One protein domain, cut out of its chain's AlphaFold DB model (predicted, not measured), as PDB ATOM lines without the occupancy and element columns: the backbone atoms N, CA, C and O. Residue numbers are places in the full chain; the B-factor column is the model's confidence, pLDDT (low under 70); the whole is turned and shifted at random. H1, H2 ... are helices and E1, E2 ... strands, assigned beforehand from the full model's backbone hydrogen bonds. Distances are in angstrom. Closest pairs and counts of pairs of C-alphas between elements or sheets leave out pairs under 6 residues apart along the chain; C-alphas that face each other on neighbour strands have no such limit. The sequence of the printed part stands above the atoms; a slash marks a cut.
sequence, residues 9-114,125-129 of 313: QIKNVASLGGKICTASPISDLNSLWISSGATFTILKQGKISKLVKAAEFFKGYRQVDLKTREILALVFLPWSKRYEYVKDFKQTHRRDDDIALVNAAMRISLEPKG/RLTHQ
ATOM      1  N   GLN A   9     -15.584  51.578  52.707       33.16
ATOM      2  CA  GLN A   9     -16.176  50.506  51.912       33.16
ATOM      3  C   GLN A   9     -17.221  51.043  50.921       33.16
ATOM      4  O   GLN A   9     -17.306  50.571  49.795       33.16
ATOM      5  N   ILE A  10     -17.978  52.060  51.322       40.31
ATOM      6  CA  ILE A  10     -19.087  52.642  50.568       40.31
ATOM      7  C   ILE A  10     -18.587  53.580  49.478       40.31
ATOM      8  O   ILE A  10     -19.032  53.477  48.340       40.31
ATOM      9  N   LYS A  11     -17.626  54.449  49.811       45.84
ATOM     10  CA  LYS A  11     -16.942  55.308  48.831       45.84
ATOM     11  C   LYS A  11     -16.244  54.481  47.759       45.84
ATOM     12  O   LYS A  11     -16.285  54.815  46.582       45.84
ATOM     13  N   ASN A  12     -15.691  53.338  48.156       43.25
ATOM     14  CA  ASN A  12     -15.145  52.395  47.201       43.25
ATOM     15  C   ASN A  12     -16.267  51.873  46.280       43.25
ATOM     16  O   ASN A  12     -16.179  52.102  45.084       43.25
ATOM     17  N   VAL A  13     -17.364  51.289  46.782       42.22
ATOM     18  CA  VAL A  13     -18.402  50.654  45.925       42.22
ATOM     19  C   VAL A  13     -19.213  51.651  45.065       42.22
ATOM     20  O   VAL A  13     -19.626  51.299  43.960       42.22
ATOM     21  N   ALA A  14     -19.415  52.891  45.522       45.25
ATOM     22  CA  ALA A  14     -20.175  53.914  44.791       45.25
ATOM     23  C   ALA A  14     -19.413  54.532  43.598       45.25
ATOM     24  O   ALA A  14     -20.028  55.132  42.718       45.25
ATOM     25  N   SER A  15     -18.092  54.364  43.533       57.19
ATOM     26  CA  SER A  15     -17.268  54.881  42.437       57.19
ATOM     27  C   SER A  15     -17.165  53.881  41.274       57.19
ATOM     28  O   SER A  15     -17.212  52.660  41.462       57.19
ATOM     29  N   LEU A  16     -16.951  54.386  40.049       66.69
ATOM     30  CA  LEU A  16     -16.549  53.569  38.887       66.69
ATOM     31  C   LEU A  16     -15.373  52.640  39.242       66.69
ATOM     32  O   LEU A  16     -15.370  51.463  38.879       66.69
ATOM     33  N   GLY A  17     -14.420  53.161  40.023       67.56
ATOM     34  CA  GLY A  17     -13.248  52.436  40.492       67.56
ATOM     35  C   GLY A  17     -13.590  51.240  41.375       67.56
ATOM     36  O   GLY A  17     -13.091  50.147  41.126       67.56
ATOM     37  N   GLY A  18     -14.464  51.374  42.376       66.69
ATOM     38  CA  GLY A  18     -14.797  50.204  43.191       66.69
ATOM     39  C   GLY A  18     -15.788  49.251  42.551       66.69
ATOM     40  O   GLY A  18     -15.732  48.072  42.891       66.69
ATOM     41  N   LYS A  19     -16.604  49.663  41.569       70.62
ATOM     42  CA  LYS A  19     -17.306  48.692  40.704       70.62
ATOM     43  C   LYS A  19     -16.307  47.782  39.977       70.62
ATOM     44  O   LYS A  19     -16.458  46.561  40.023       70.62
ATOM     45  N   ILE A  20     -15.258  48.369  39.391       76.12
ATOM     46  CA  ILE A  20     -14.164  47.641  38.730       76.12
ATOM     47  C   ILE A  20     -13.422  46.753  39.741       76.12
ATOM     48  O   ILE A  20     -13.317  45.546  39.537       76.12
ATOM     49  N   CYS A  21     -12.979  47.305  40.872       80.88
ATOM     50  CA  CYS A  21     -12.223  46.553  41.879       80.88
ATOM     51  C   CYS A  21     -13.046  45.469  42.594       80.88
ATOM     52  O   CYS A  21     -12.469  44.524  43.124       80.88
ATOM     53  N   THR A  22     -14.379  45.573  42.619       74.81
ATOM     54  CA  THR A  22     -15.242  44.531  43.200       74.81
ATOM     55  C   THR A  22     -15.343  43.307  42.294       74.81
ATOM     56  O   THR A  22     -15.636  42.227  42.801       74.81
ATOM     57  N   ALA A  23     -15.142  43.457  40.975       73.62
ATOM     58  CA  ALA A  23     -15.284  42.393  39.974       73.62
ATOM     59  C   ALA A  23     -16.562  41.548  40.140       73.62
ATOM     60  O   ALA A  23     -16.557  40.324  39.996       73.62
ATOM     61  N   SER A  24     -17.671  42.210  40.480       71.94
ATOM     62  CA  SER A  24     -18.971  41.550  40.568       71.94
ATOM     63  C   SER A  24     -19.484  41.230  39.159       71.94
ATOM     64  O   SER A  24     -19.491  42.135  38.324       71.94
ATOM     65  N   PRO A  25     -19.966  40.006  38.879       59.94
ATOM     66  CA  PRO A  25     -20.569  39.656  37.589       59.94
ATOM     67  C   PRO A  25     -21.922  40.345  37.361       59.94
ATOM     68  O   PRO A  25     -22.437  40.338  36.254       59.94
ATOM     69  N   ILE A  26     -22.482  40.980  38.394       62.59
ATOM     70  CA  ILE A  26     -23.677  41.831  38.292       62.59
ATOM     71  C   ILE A  26     -23.330  43.176  37.623       62.59
ATOM     72  O   ILE A  26     -24.209  43.918  37.198       62.59
ATOM     73  N   SER A  27     -22.043  43.533  37.556       66.75
ATOM     74  CA  SER A  27     -21.591  44.783  36.950       66.75
ATOM     75  C   SER A  27     -21.611  44.678  35.430       66.75
ATOM     76  O   SER A  27     -20.728  44.057  34.834       66.75
ATOM     77  N   ASP A  28     -22.560  45.375  34.812       69.56
ATOM     78  CA  ASP A  28     -22.687  45.414  33.355       69.56
ATOM     79  C   ASP A  28     -21.446  45.995  32.656       69.56
ATOM     80  O   ASP A  28     -21.099  45.633  31.533       69.56
ATOM     81  N   LEU A  29     -20.728  46.876  33.354       73.50
ATOM     82  CA  LEU A  29     -19.578  47.588  32.806       73.50
ATOM     83  C   LEU A  29     -18.334  46.703  32.661       73.50
ATOM     84  O   LEU A  29     -17.445  47.043  31.887       73.50
ATOM     85  N   ASN A  30     -18.240  45.572  33.369       80.12
ATOM     86  CA  ASN A  30     -17.027  44.744  33.347       80.12
ATOM     87  C   ASN A  30     -16.780  44.137  31.962       80.12
ATOM     88  O   ASN A  30     -15.671  44.236  31.439       80.12
ATOM     89  N   SER A  31     -17.823  43.579  31.346       78.50
ATOM     90  CA  SER A  31     -17.774  43.079  29.968       78.50
ATOM     91  C   SER A  31     -17.373  44.193  29.002       78.50
ATOM     92  O   SER A  31     -16.537  44.001  28.114       78.50
ATOM     93  N   LEU A  32     -17.897  45.399  29.229       76.25
ATOM     94  CA  LEU A  32     -17.593  46.547  28.395       76.25
ATOM     95  C   LEU A  32     -16.125  46.967  28.499       76.25
ATOM     96  O   LEU A  32     -15.489  47.096  27.461       76.25
ATOM     97  N   TRP A  33     -15.556  47.094  29.703       82.56
ATOM     98  CA  TRP A  33     -14.137  47.439  29.884       82.56
ATOM     99  C   TRP A  33     -13.197  46.467  29.166       82.56
ATOM    100  O   TRP A  33     -12.209  46.882  28.558       82.56
ATOM    101  N   ILE A  34     -13.512  45.171  29.223       83.88
ATOM    102  CA  ILE A  34     -12.732  44.122  28.561       83.88
ATOM    103  C   ILE A  34     -12.839  44.272  27.038       83.88
ATOM    104  O   ILE A  34     -11.820  44.282  26.343       83.88
ATOM    105  N   SER A  35     -14.061  44.407  26.515       78.81
ATOM    106  CA  SER A  35     -14.314  44.498  25.071       78.81
ATOM    107  C   SER A  35     -13.773  45.794  24.451       78.81
ATOM    108  O   SER A  35     -13.201  45.766  23.361       78.81
ATOM    109  N   SER A  36     -13.866  46.918  25.165       75.81
ATOM    110  CA  SER A  36     -13.382  48.229  24.734       75.81
ATOM    111  C   SER A  36     -11.861  48.365  24.801       75.81
ATOM    112  O   SER A  36     -11.317  49.361  24.332       75.81
ATOM    113  N   GLY A  37     -11.143  47.362  25.317       78.81
ATOM    114  CA  GLY A  37      -9.684  47.401  25.425       78.81
ATOM    115  C   GLY A  37      -9.189  48.486  26.378       78.81
ATOM    116  O   GLY A  37      -8.133  49.065  26.131       78.81
ATOM    117  N   ALA A  38      -9.959  48.779  27.429       81.25
ATOM    118  CA  ALA A  38      -9.582  49.760  28.433       81.25
ATOM    119  C   ALA A  38      -8.298  49.352  29.173       81.25
ATOM    120  O   ALA A  38      -8.008  48.163  29.357       81.25
ATOM    121  N   THR A  39      -7.551  50.353  29.633       84.88
ATOM    122  CA  THR A  39      -6.325  50.185  30.419       84.88
ATOM    123  C   THR A  39      -6.507  50.835  31.782       84.88
ATOM    124  O   THR A  39      -6.990  51.959  31.893       84.88
ATOM    125  N   PHE A  40      -6.112  50.134  32.832       87.25
ATOM    126  CA  PHE A  40      -6.218  50.571  34.213       87.25
ATOM    127  C   PHE A  40      -4.838  50.931  34.758       87.25
ATOM    128  O   PHE A  40      -3.904  50.132  34.668       87.25
ATOM    129  N   THR A  41      -4.715  52.116  35.350       82.94
ATOM    130  CA  THR A  41      -3.482  52.567  36.004       82.94
ATOM    131  C   THR A  41      -3.587  52.328  37.500       82.94
ATOM    132  O   THR A  41      -4.444  52.899  38.185       82.94
ATOM    133  N   ILE A  42      -2.681  51.500  38.006       86.19
ATOM    134  CA  ILE A  42      -2.609  51.126  39.413       86.19
ATOM    135  C   ILE A  42      -1.472  51.899  40.078       86.19
ATOM    136  O   ILE A  42      -0.336  51.875  39.599       86.19
ATOM    137  N   LEU A  43      -1.764  52.566  41.194       82.00
ATOM    138  CA  LEU A  43      -0.772  53.272  42.001       82.00
ATOM    139  C   LEU A  43      -0.419  52.478  43.257       82.00
ATOM    140  O   LEU A  43      -1.278  51.848  43.868       82.00
ATOM    141  N   LYS A  44       0.834  52.591  43.696       87.12
ATOM    142  CA  LYS A  44       1.311  52.132  45.002       87.12
ATOM    143  C   LYS A  44       2.066  53.281  45.658       87.12
ATOM    144  O   LYS A  44       3.012  53.805  45.081       87.12
ATOM    145  N   GLN A  45       1.621  53.707  46.843       86.31
ATOM    146  CA  GLN A  45       2.217  54.843  47.574       86.31
ATOM    147  C   GLN A  45       2.369  56.120  46.716       86.31
ATOM    148  O   GLN A  45       3.374  56.820  46.789       86.31
ATOM    149  N   GLY A  46       1.377  56.411  45.867       75.88
ATOM    150  CA  GLY A  46       1.357  57.605  45.013       75.88
ATOM    151  C   GLY A  46       2.193  57.519  43.730       75.88
ATOM    152  O   GLY A  46       2.128  58.437  42.923       75.88
ATOM    153  N   LYS A  47       2.926  56.423  43.499       81.62
ATOM    154  CA  LYS A  47       3.664  56.173  42.250       81.62
ATOM    155  C   LYS A  47       2.932  55.160  41.380       81.62
ATOM    156  O   LYS A  47       2.266  54.267  41.904       81.62
ATOM    157  N   ILE A  48       3.068  55.283  40.059       83.12
ATOM    158  CA  ILE A  48       2.524  54.299  39.116       83.12
ATOM    159  C   ILE A  48       3.243  52.974  39.342       83.12
ATOM    160  O   ILE A  48       4.458  52.885  39.205       83.12
ATOM    161  N   SER A  49       2.474  51.959  39.724       85.38
ATOM    162  CA  SER A  49       2.976  50.610  39.952       85.38
ATOM    163  C   SER A  49       2.892  49.775  38.682       85.38
ATOM    164  O   SER A  49       3.829  49.049  38.370       85.38
ATOM    165  N   LYS A  50       1.759  49.841  37.971       89.31
ATOM    166  CA  LYS A  50       1.531  49.094  36.729       89.31
ATOM    167  C   LYS A  50       0.377  49.681  35.918       89.31
ATOM    168  O   LYS A  50      -0.552  50.263  36.483       89.31
ATOM    169  N   LEU A  51       0.431  49.470  34.605       89.38
ATOM    170  CA  LEU A  51      -0.710  49.601  33.703       89.38
ATOM    171  C   LEU A  51      -1.172  48.201  33.303       89.38
ATOM    172  O   LEU A  51      -0.361  47.395  32.856       89.38
ATOM    173  N   VAL A  52      -2.458  47.913  33.474       91.06
ATOM    174  CA  VAL A  52      -3.033  46.584  33.222       91.06
ATOM    175  C   VAL A  52      -4.210  46.724  32.271       91.06
ATOM    176  O   VAL A  52      -5.058  47.593  32.460       91.06
ATOM    177  N   LYS A  53      -4.292  45.877  31.243       87.62
ATOM    178  CA  LYS A  53      -5.478  45.838  30.375       87.62
ATOM    179  C   LYS A  53      -6.665  45.284  31.154       87.62
ATOM    180  O   LYS A  53      -6.513  44.333  31.916       87.62
ATOM    181  N   ALA A  54      -7.864  45.797  30.901       84.31
ATOM    182  CA  ALA A  54      -9.078  45.326  31.563       84.31
ATOM    183  C   ALA A  54      -9.265  43.802  31.441       84.31
ATOM    184  O   ALA A  54      -9.612  43.149  32.418       84.31
ATOM    185  N   ALA A  55      -8.939  43.220  30.282       84.19
ATOM    186  CA  ALA A  55      -8.991  41.773  30.049       84.19
ATOM    187  C   ALA A  55      -8.080  40.947  30.974       84.19
ATOM    188  O   ALA A  55      -8.391  39.802  31.274       84.19
ATOM    189  N   GLU A  56      -6.965  41.520  31.422       88.44
ATOM    190  CA  GLU A  56      -5.992  40.851  32.290       88.44
ATOM    191  C   GLU A  56      -6.222  41.179  33.770       88.44
ATOM    192  O   GLU A  56      -5.740  40.450  34.641       88.44
ATOM    193  N   PHE A  57      -6.958  42.256  34.054       88.12
ATOM    194  CA  PHE A  57      -7.247  42.728  35.403       88.12
ATOM    195  C   PHE A  57      -8.265  41.847  36.133       88.12
ATOM    196  O   PHE A  57      -8.104  41.586  37.324       88.12
ATOM    197  N   PHE A  58      -9.303  41.375  35.443       86.56
ATOM    198  CA  PHE A  58     -10.316  40.495  36.027       86.56
ATOM    199  C   PHE A  58      -9.830  39.042  35.984       86.56
ATOM    200  O   PHE A  58      -9.731  38.452  34.913       86.56
ATOM    201  N   LYS A  59      -9.513  38.461  37.147       85.19
ATOM    202  CA  LYS A  59      -8.996  37.083  37.247       85.19
ATOM    203  C   LYS A  59     -10.092  36.045  37.491       85.19
ATOM    204  O   LYS A  59      -9.928  34.889  37.122       85.19
ATOM    205  N   GLY A  60     -11.207  36.453  38.090       74.94
ATOM    206  CA  GLY A  60     -12.319  35.562  38.411       74.94
ATOM    207  C   GLY A  60     -13.433  36.277  39.168       74.94
ATOM    208  O   GLY A  60     -13.424  37.503  39.306       74.94
ATOM    209  N   TYR A  61     -14.400  35.512  39.681       76.62
ATOM    210  CA  TYR A  61     -15.513  36.055  40.463       76.62
ATOM    211  C   TYR A  61     -15.002  36.821  41.688       76.62
ATOM    212  O   TYR A  61     -14.429  36.228  42.600       76.62
ATOM    213  N   ARG A  62     -15.220  38.144  41.706       76.31
ATOM    214  CA  ARG A  62     -14.735  39.053  42.759       76.31
ATOM    215  C   ARG A  62     -13.221  38.988  43.001       76.31
ATOM    216  O   ARG A  62     -12.754  39.302  44.093       76.31
ATOM    217  N   GLN A  63     -12.464  38.591  41.981       81.94
ATOM    218  CA  GLN A  63     -11.009  38.491  42.017       81.94
ATOM    219  C   GLN A  63     -10.403  39.398  40.947       81.94
ATOM    220  O   GLN A  63     -10.681  39.254  39.753       81.94
ATOM    221  N   VAL A  64      -9.558  40.325  41.391       88.19
ATOM    222  CA  VAL A  64      -8.879  41.314  40.548       88.19
ATOM    223  C   VAL A  64      -7.374  41.267  40.753       88.19
ATOM    224  O   VAL A  64      -6.891  40.869  41.811       88.19
ATOM    225  N   ASP A  65      -6.628  41.728  39.756       88.69
ATOM    226  CA  ASP A  65      -5.178  41.888  39.822       88.69
ATOM    227  C   ASP A  65      -4.773  43.160  40.597       88.69
ATOM    228  O   ASP A  65      -4.195  44.100  40.045       88.69
ATOM    229  N   LEU A  66      -5.091  43.201  41.893       87.31
ATOM    230  CA  LEU A  66      -4.762  44.306  42.797       87.31
ATOM    231  C   LEU A  66      -4.130  43.759  44.086       87.31
ATOM    232  O   LEU A  66      -4.743  42.945  44.776       87.31
ATOM    233  N   LYS A  67      -2.911  44.191  44.428       87.31
ATOM    234  CA  LYS A  67      -2.224  43.765  45.664       87.31
ATOM    235  C   LYS A  67      -2.563  44.669  46.852       87.31
ATOM    236  O   LYS A  67      -3.063  45.784  46.714       87.31
ATOM    237  N   THR A  68      -2.217  44.222  48.058       81.00
ATOM    238  CA  THR A  68      -2.337  45.035  49.276       81.00
ATOM    239  C   THR A  68      -1.546  46.344  49.130       81.00
ATOM    240  O   THR A  68      -0.354  46.320  48.824       81.00
ATOM    241  N   ARG A  69      -2.198  47.489  49.396       81.75
ATOM    242  CA  ARG A  69      -1.680  48.872  49.225       81.75
ATOM    243  C   ARG A  69      -1.575  49.384  47.782       81.75
ATOM    244  O   ARG A  69      -1.033  50.471  47.576       81.75
ATOM    245  N   GLU A  70      -2.086  48.640  46.811       82.94
ATOM    246  CA  GLU A  70      -2.318  49.155  45.463       82.94
ATOM    247  C   GLU A  70      -3.718  49.775  45.371       82.94
ATOM    248  O   GLU A  70      -4.653  49.323  46.033       82.94
ATOM    249  N   ILE A  71      -3.862  50.833  44.574       79.69
ATOM    250  CA  ILE A  71      -5.145  51.493  44.309       79.69
ATOM    251  C   ILE A  71      -5.337  51.669  42.806       79.69
ATOM    252  O   ILE A  71      -4.403  52.030  42.091       79.69
ATOM    253  N   LEU A  72      -6.557  51.442  42.326       79.38
ATOM    254  CA  LEU A  72      -6.956  51.835  40.979       79.38
ATOM    255  C   LEU A  72      -7.169  53.350  40.968       79.38
ATOM    256  O   LEU A  72      -8.046  53.841  41.673       79.38
ATOM    257  N   ALA A  73      -6.363  54.078  40.197       75.44
ATOM    258  CA  ALA A  73      -6.424  55.540  40.172       75.44
ATOM    259  C   ALA A  73      -7.038  56.095  38.888       75.44
ATOM    260  O   ALA A  73      -7.771  57.077  38.941       75.44
ATOM    261  N   LEU A  74      -6.731  55.486  37.739       75.38
ATOM    262  CA  LEU A  74      -7.190  55.967  36.438       75.38
ATOM    263  C   LEU A  74      -7.683  54.800  35.589       75.38
ATOM    264  O   LEU A  74      -7.098  53.715  35.591       75.38
ATOM    265  N   VAL A  75      -8.743  55.064  34.836       78.69
ATOM    266  CA  VAL A  75      -9.292  54.170  33.819       78.69
ATOM    267  C   VAL A  75      -9.189  54.897  32.489       78.69
ATOM    268  O   VAL A  75      -9.800  55.945  32.304       78.69
ATOM    269  N   PHE A  76      -8.395  54.354  31.577       80.56
ATOM    270  CA  PHE A  76      -8.250  54.868  30.227       80.56
ATOM    271  C   PHE A  76      -9.102  54.039  29.269       80.56
ATOM    272  O   PHE A  76      -8.873  52.840  29.101       80.56
ATOM    273  N   LEU A  77     -10.068  54.691  28.629       81.25
ATOM    274  CA  LEU A  77     -10.876  54.119  27.562       81.25
ATOM    275  C   LEU A  77     -10.354  54.652  26.218       81.25
ATOM    276  O   LEU A  77     -10.361  55.869  26.023       81.25
ATOM    277  N   PRO A  78      -9.886  53.795  25.296       76.62
ATOM    278  CA  PRO A  78      -9.417  54.263  24.000       76.62
ATOM    279  C   PRO A  78     -10.587  54.737  23.131       76.62
ATOM    280  O   PRO A  78     -11.649  54.114  23.110       76.62
ATOM    281  N   TRP A  79     -10.354  55.797  22.356       74.69
ATOM    282  CA  TRP A  79     -11.282  56.245  21.319       74.69
ATOM    283  C   TRP A  79     -11.500  55.155  20.266       74.69
ATOM    284  O   TRP A  79     -10.550  54.481  19.850       74.69
ATOM    285  N   SER A  80     -12.744  55.005  19.810       75.38
ATOM    286  CA  SER A  80     -13.063  54.163  18.657       75.38
ATOM    287  C   SER A  80     -12.470  54.760  17.387       75.38
ATOM    288  O   SER A  80     -12.602  55.956  17.119       75.38
ATOM    289  N   LYS A  81     -11.820  53.921  16.582       78.25
ATOM    290  CA  LYS A  81     -11.304  54.323  15.270       78.25
ATOM    291  C   LYS A  81     -12.418  54.366  14.223       78.25
ATOM    292  O   LYS A  81     -13.493  53.794  14.394       78.25
ATOM    293  N   ARG A  82     -12.147  55.007  13.083       73.81
ATOM    294  CA  ARG A  82     -13.036  54.925  11.917       73.81
ATOM    295  C   ARG A  82     -13.220  53.450  11.540       73.81
ATOM    296  O   ARG A  82     -12.230  52.741  11.395       73.81
ATOM    297  N   TYR A  83     -14.477  53.032  11.378       77.12
ATOM    298  CA  TYR A  83     -14.901  51.643  11.134       77.12
ATOM    299  C   TYR A  83     -14.779  50.677  12.319       77.12
ATOM    300  O   TYR A  83     -14.965  49.473  12.151       77.12
ATOM    301  N   GLU A  84     -14.530  51.186  13.520       75.06
ATOM    302  CA  GLU A  84     -14.561  50.401  14.741       75.06
ATOM    303  C   GLU A  84     -15.865  50.638  15.502       75.06
ATOM    304  O   GLU A  84     -16.253  51.773  15.767       75.06
ATOM    305  N   TYR A  85     -16.538  49.551  15.858       72.75
ATOM    306  CA  TYR A  85     -17.828  49.557  16.528       72.75
ATOM    307  C   TYR A  85     -17.722  48.738  17.801       72.75
ATOM    308  O   TYR A  85     -17.321  47.575  17.767       72.75
ATOM    309  N   VAL A  86     -18.102  49.328  18.925       69.56
ATOM    310  CA  VAL A  86     -18.241  48.612  20.191       69.56
ATOM    311  C   VAL A  86     -19.706  48.648  20.577       69.56
ATOM    312  O   VAL A  86     -20.345  49.694  20.496       69.56
ATOM    313  N   LYS A  87     -20.250  47.495  20.946       69.19
ATOM    314  CA  LYS A  87     -21.644  47.365  21.343       69.19
ATOM    315  C   LYS A  87     -21.758  46.409  22.513       69.19
ATOM    316  O   LYS A  87     -21.195  45.314  22.478       69.19
ATOM    317  N   ASP A  88     -22.487  46.825  23.532       70.06
ATOM    318  CA  ASP A  88     -22.930  45.974  24.618       70.06
ATOM    319  C   ASP A  88     -24.315  45.392  24.321       70.06
ATOM    320  O   ASP A  88     -25.126  45.937  23.569       70.06
ATOM    321  N   PHE A  89     -24.555  44.222  24.889       67.38
ATOM    322  CA  PHE A  89     -25.804  43.504  24.841       67.38
ATOM    323  C   PHE A  89     -26.110  43.017  26.247       67.38
ATOM    324  O   PHE A  89     -25.396  42.185  26.809       67.38
ATOM    325  N   LYS A  90     -27.199  43.536  26.799       69.31
ATOM    326  CA  LYS A  90     -27.731  43.133  28.088       69.31
ATOM    327  C   LYS A  90     -29.085  42.486  27.847       69.31
ATOM    328  O   LYS A  90     -29.996  43.137  27.346       69.31
ATOM    329  N   GLN A  91     -29.217  41.215  28.203       64.12
ATOM    330  CA  GLN A  91     -30.506  40.542  28.239       64.12
ATOM    331  C   GLN A  91     -30.984  40.465  29.682       64.12
ATOM    332  O   GLN A  91     -30.337  39.849  30.532       64.12
ATOM    333  N   THR A  92     -32.134  41.067  29.947       60.97
ATOM    334  CA  THR A  92     -32.849  40.992  31.219       60.97
ATOM    335  C   THR A  92     -34.251  40.450  30.973       60.97
ATOM    336  O   THR A  92     -34.760  40.497  29.856       60.97
ATOM    337  N   HIS A  93     -34.858  39.849  31.994       43.91
ATOM    338  CA  HIS A  93     -36.196  39.253  31.885       43.91
ATOM    339  C   HIS A  93     -37.146  39.769  32.971       43.91
ATOM    340  O   HIS A  93     -38.266  39.268  33.097       43.91
ATOM    341  N   ARG A  94     -36.714  40.737  33.790       47.78
ATOM    342  CA  ARG A  94     -37.560  41.333  34.823       47.78
ATOM    343  C   ARG A  94     -38.088  42.673  34.320       47.78
ATOM    344  O   ARG A  94     -37.500  43.306  33.455       47.78
ATOM    345  N   ARG A  95     -39.274  43.044  34.804       38.28
ATOM    346  CA  ARG A  95     -39.882  44.353  34.522       38.28
ATOM    347  C   ARG A  95     -39.392  45.425  35.503       38.28
ATOM    348  O   ARG A  95     -39.349  46.583  35.118       38.28
ATOM    349  N   ASP A  96     -38.934  45.010  36.691       31.98
ATOM    350  CA  ASP A  96     -38.402  45.863  37.761       31.98
ATOM    351  C   ASP A  96     -37.084  45.275  38.319       31.98
ATOM    352  O   ASP A  96     -36.961  44.054  38.470       31.98
ATOM    353  N   ASP A  97     -36.107  46.138  38.640       43.34
ATOM    354  CA  ASP A  97     -34.779  45.806  39.203       43.34
ATOM    355  C   ASP A  97     -33.954  44.771  38.402       43.34
ATOM    356  O   ASP A  97     -33.790  43.596  38.762       43.34
ATOM    357  N   ASP A  98     -33.370  45.255  37.303       43.59
ATOM    358  CA  ASP A  98     -32.857  44.432  36.209       43.59
ATOM    359  C   ASP A  98     -31.358  44.068  36.306       43.59
ATOM    360  O   ASP A  98     -30.457  44.793  35.858       43.59
ATOM    361  N   ILE A  99     -31.087  42.876  36.849       54.34
ATOM    362  CA  ILE A  99     -29.792  42.183  36.742       54.34
ATOM    363  C   ILE A  99     -29.756  41.409  35.420       54.34
ATOM    364  O   ILE A  99     -30.681  40.649  35.125       54.34
ATOM    365  N   ALA A 100     -28.688  41.583  34.636       53.78
ATOM    366  CA  ALA A 100     -28.504  40.866  33.378       53.78
ATOM    367  C   ALA A 100     -28.530  39.344  33.596       53.78
ATOM    368  O   ALA A 100     -27.749  38.815  34.386       53.78
ATOM    369  N   LEU A 101     -29.395  38.639  32.865       61.59
ATOM    370  CA  LEU A 101     -29.292  37.187  32.691       61.59
ATOM    371  C   LEU A 101     -28.053  36.847  31.868       61.59
ATOM    372  O   LEU A 101     -27.322  35.913  32.181       61.59
ATOM    373  N   VAL A 102     -27.833  37.633  30.816       61.38
ATOM    374  CA  VAL A 102     -26.658  37.562  29.958       61.38
ATOM    375  C   VAL A 102     -26.189  38.982  29.711       61.38
ATOM    376  O   VAL A 102     -26.971  39.837  29.296       61.38
ATOM    377  N   ASN A 103     -24.906  39.226  29.955       68.31
ATOM    378  CA  ASN A 103     -24.243  40.439  29.515       68.31
ATOM    379  C   ASN A 103     -23.088  40.060  28.584       68.31
ATOM    380  O   ASN A 103     -22.224  39.257  28.940       68.31
ATOM    381  N   ALA A 104     -23.091  40.632  27.390       68.88
ATOM    382  CA  ALA A 104     -22.043  40.476  26.405       68.88
ATOM    383  C   ALA A 104     -21.624  41.850  25.899       68.88
ATOM    384  O   ALA A 104     -22.446  42.740  25.719       68.88
ATOM    385  N   ALA A 105     -20.342  42.012  25.607       71.81
ATOM    386  CA  ALA A 105     -19.866  43.182  24.895       71.81
ATOM    387  C   ALA A 105     -18.954  42.749  23.751       71.81
ATOM    388  O   ALA A 105     -18.181  41.786  23.860       71.81
ATOM    389  N   MET A 106     -19.089  43.439  22.625       77.00
ATOM    390  CA  MET A 106     -18.410  43.124  21.380       77.00
ATOM    391  C   MET A 106     -17.726  44.365  20.847       77.00
ATOM    392  O   MET A 106     -18.326  45.432  20.780       77.00
ATOM    393  N   ARG A 107     -16.481  44.194  20.408       75.62
ATOM    394  CA  ARG A 107     -15.735  45.186  19.638       75.62
ATOM    395  C   ARG A 107     -15.421  44.597  18.271       75.62
ATOM    396  O   ARG A 107     -14.850  43.509  18.175       75.62
ATOM    397  N   ILE A 108     -15.836  45.306  17.230       77.56
ATOM    398  CA  ILE A 108     -15.755  44.900  15.831       77.56
ATOM    399  C   ILE A 108     -15.012  45.991  15.072       77.56
ATOM    400  O   ILE A 108     -15.476  47.125  15.009       77.56
ATOM    401  N   SER A 109     -13.888  45.636  14.459       74.69
ATOM    402  CA  SER A 109     -13.222  46.491  13.477       74.69
ATOM    403  C   SER A 109     -13.609  46.023  12.076       74.69
ATOM    404  O   SER A 109     -13.466  44.839  11.752       74.69
ATOM    405  N   LEU A 110     -14.150  46.928  11.265       74.50
ATOM    406  CA  LEU A 110     -14.490  46.686   9.866       74.50
ATOM    407  C   LEU A 110     -13.416  47.302   8.970       74.50
ATOM    408  O   LEU A 110     -12.953  48.413   9.211       74.50
ATOM    409  N   GLU A 111     -13.042  46.601   7.906       72.69
ATOM    410  CA  GLU A 111     -12.150  47.162   6.891       72.69
ATOM    411  C   GLU A 111     -12.949  47.902   5.807       72.69
ATOM    412  O   GLU A 111     -14.092  47.525   5.503       72.69
ATOM    413  N   PRO A 112     -12.381  48.973   5.218       62.12
ATOM    414  CA  PRO A 112     -12.989  49.638   4.076       62.12
ATOM    415  C   PRO A 112     -13.129  48.668   2.892       62.12
ATOM    416  O   PRO A 112     -12.329  47.760   2.688       62.12
ATOM    417  N   LYS A 113     -14.203  48.856   2.124       57.00
ATOM    418  CA  LYS A 113     -14.595  47.992   1.006       57.00
ATOM    419  C   LYS A 113     -13.608  48.180  -0.161       57.00
ATOM    420  O   LYS A 113     -13.489  49.298  -0.650       57.00
ATOM    421  N   GLY A 114     -12.947  47.114  -0.614       55.12
ATOM    422  CA  GLY A 114     -12.366  47.067  -1.965       55.12
ATOM    423  C   GLY A 114     -13.482  46.967  -3.014       55.12
ATOM    424  O   GLY A 114     -14.573  46.497  -2.691       55.12
ATOM    425  N   ARG A 125     -13.733  40.603  18.519       40.19
ATOM    426  CA  ARG A 125     -13.413  40.111  19.861       40.19
ATOM    427  C   ARG A 125     -14.725  39.978  20.627       40.19
ATOM    428  O   ARG A 125     -15.232  40.958  21.171       40.19
ATOM    429  N   LEU A 126     -15.299  38.773  20.605       35.16
ATOM    430  CA  LEU A 126     -16.428  38.426  21.465       35.16
ATOM    431  C   LEU A 126     -15.897  38.147  22.867       35.16
ATOM    432  O   LEU A 126     -15.050  37.279  23.057       35.16
ATOM    433  N   THR A 127     -16.423  38.868  23.849       40.16
ATOM    434  CA  THR A 127     -16.245  38.499  25.251       40.16
ATOM    435  C   THR A 127     -17.539  37.846  25.709       40.16
ATOM    436  O   THR A 127     -18.542  38.519  25.933       40.16
ATOM    437  N   HIS A 128     -17.547  36.513  25.757       32.47
ATOM    438  CA  HIS A 128     -18.641  35.750  26.344       32.47
ATOM    439  C   HIS A 128     -18.289  35.491  27.811       32.47
ATOM    440  O   HIS A 128     -17.357  34.743  28.097       32.47
ATOM    441  N   GLN A 129     -19.021  36.076  28.762       33.44
ATOM    442  CA  GLN A 129     -18.958  35.615  30.153       33.44
ATOM    443  C   GLN A 129     -19.819  34.350  30.287       33.44
ATOM    444  O   GLN A 129     -20.950  34.402  30.753       33.44
TER     445      GLN A 129
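Overview. This is residues 9 to 114 and 125 to 129 of the 313 residues of the protein "FAD-binding PCMH-type domain-containing protein" of Marchantia polymorpha (UniProt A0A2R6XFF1). Two small three-stranded sheets, E2 E1 E4 and E5 E6 E7, stand at different ends of a flat domain, with the short helix H3 in the middle, packed over one face of the second sheet and reaching the first with its residues 33 to 34. H2 covers part of the first sheet at its strand E4, with H1 at a corner beyond it. The 111 printed residues hold four named helices and seven named strands, in the order H1 H2 H3 E1 E2 H4 E3 E4 E5 E6 E7; both sheets are antiparallel, in the orders E2 E1 E4 and E5 E6 E7, and the class is mixed, helices and strands. The whole is only just compact, close to loose, with a radius of gyration of the C-alphas of 15.6 A and spans of 51 by 41 by 20 A.

Along the chain. H1, residues 9 to 14, begins with C-alpha 9 at (-16.176, 50.506, 51.912). H2 is residues 16 to 22 and H3 residues 28 to 35, 11.8 A long. E1, residues 39 to 44, is 16.6 A, and E2, residues 47 to 53, is 18.2 A. H4 is residues 54 to 57 and E3 residues 58 to 60. E4, residues 70 to 76, is 17.3 A, E5, residues 84 to 91, is 23.1 A, and E6, residues 102 to 110, is 25.2 A. E7, residues 125 to 128, ends with C-alpha 128 at (-18.641, 35.750, 26.344).

Arrangement. H1 and H2 touch only at the corner, the C-alphas of Asn 12 and Gly 18 closest at 4.6 A. H2 is on the sheet E2 E1 E4, over E4, with Gly 17 and Leu 72 their closest C-alphas at 6.3 A. H3 is on the sheet E5 E6 E7 at a height over the sheet of 7.8 A; its closest C-alpha pair with E6 is Leu 32 and Ala 105, 5.4 A. H3 touches H4, Ile 34 and Ala 55 being closest at 4.7 A between C-alphas. The hairpin E1 and E2 has N 42 and O 50 within hydrogen-bond range at 2.9 A; E1 and E4 have N 41 and O 74 at 2.9 A. E3 pairs with no named strand, but residues 58 to 60 pair antiparallel with residues 63 to 64. The hairpin E5 and E6 has N 87 and O 106 at 2.8 A, and E6 and E7 have N 125 and O 107 at 3.1 A. Every O i to N i+4 pair is within range in H1 and H2, 3 of 4 in H3, and H4 is too short for one.

Size, cuts and confidence. The C-alphas of Gln 9 and Gly 114 are the two farthest apart, 54.1 A. Residues 115 to 124 are not printed, and C-alphas 114 and 125 are 22.9 A apart across this cut. Of the links that are printed whole, none is long. The mean pLDDT of the printed part is 70.5; 40 residues are under 70, among them 9 to 18, 89 to 104 and 125 to 129.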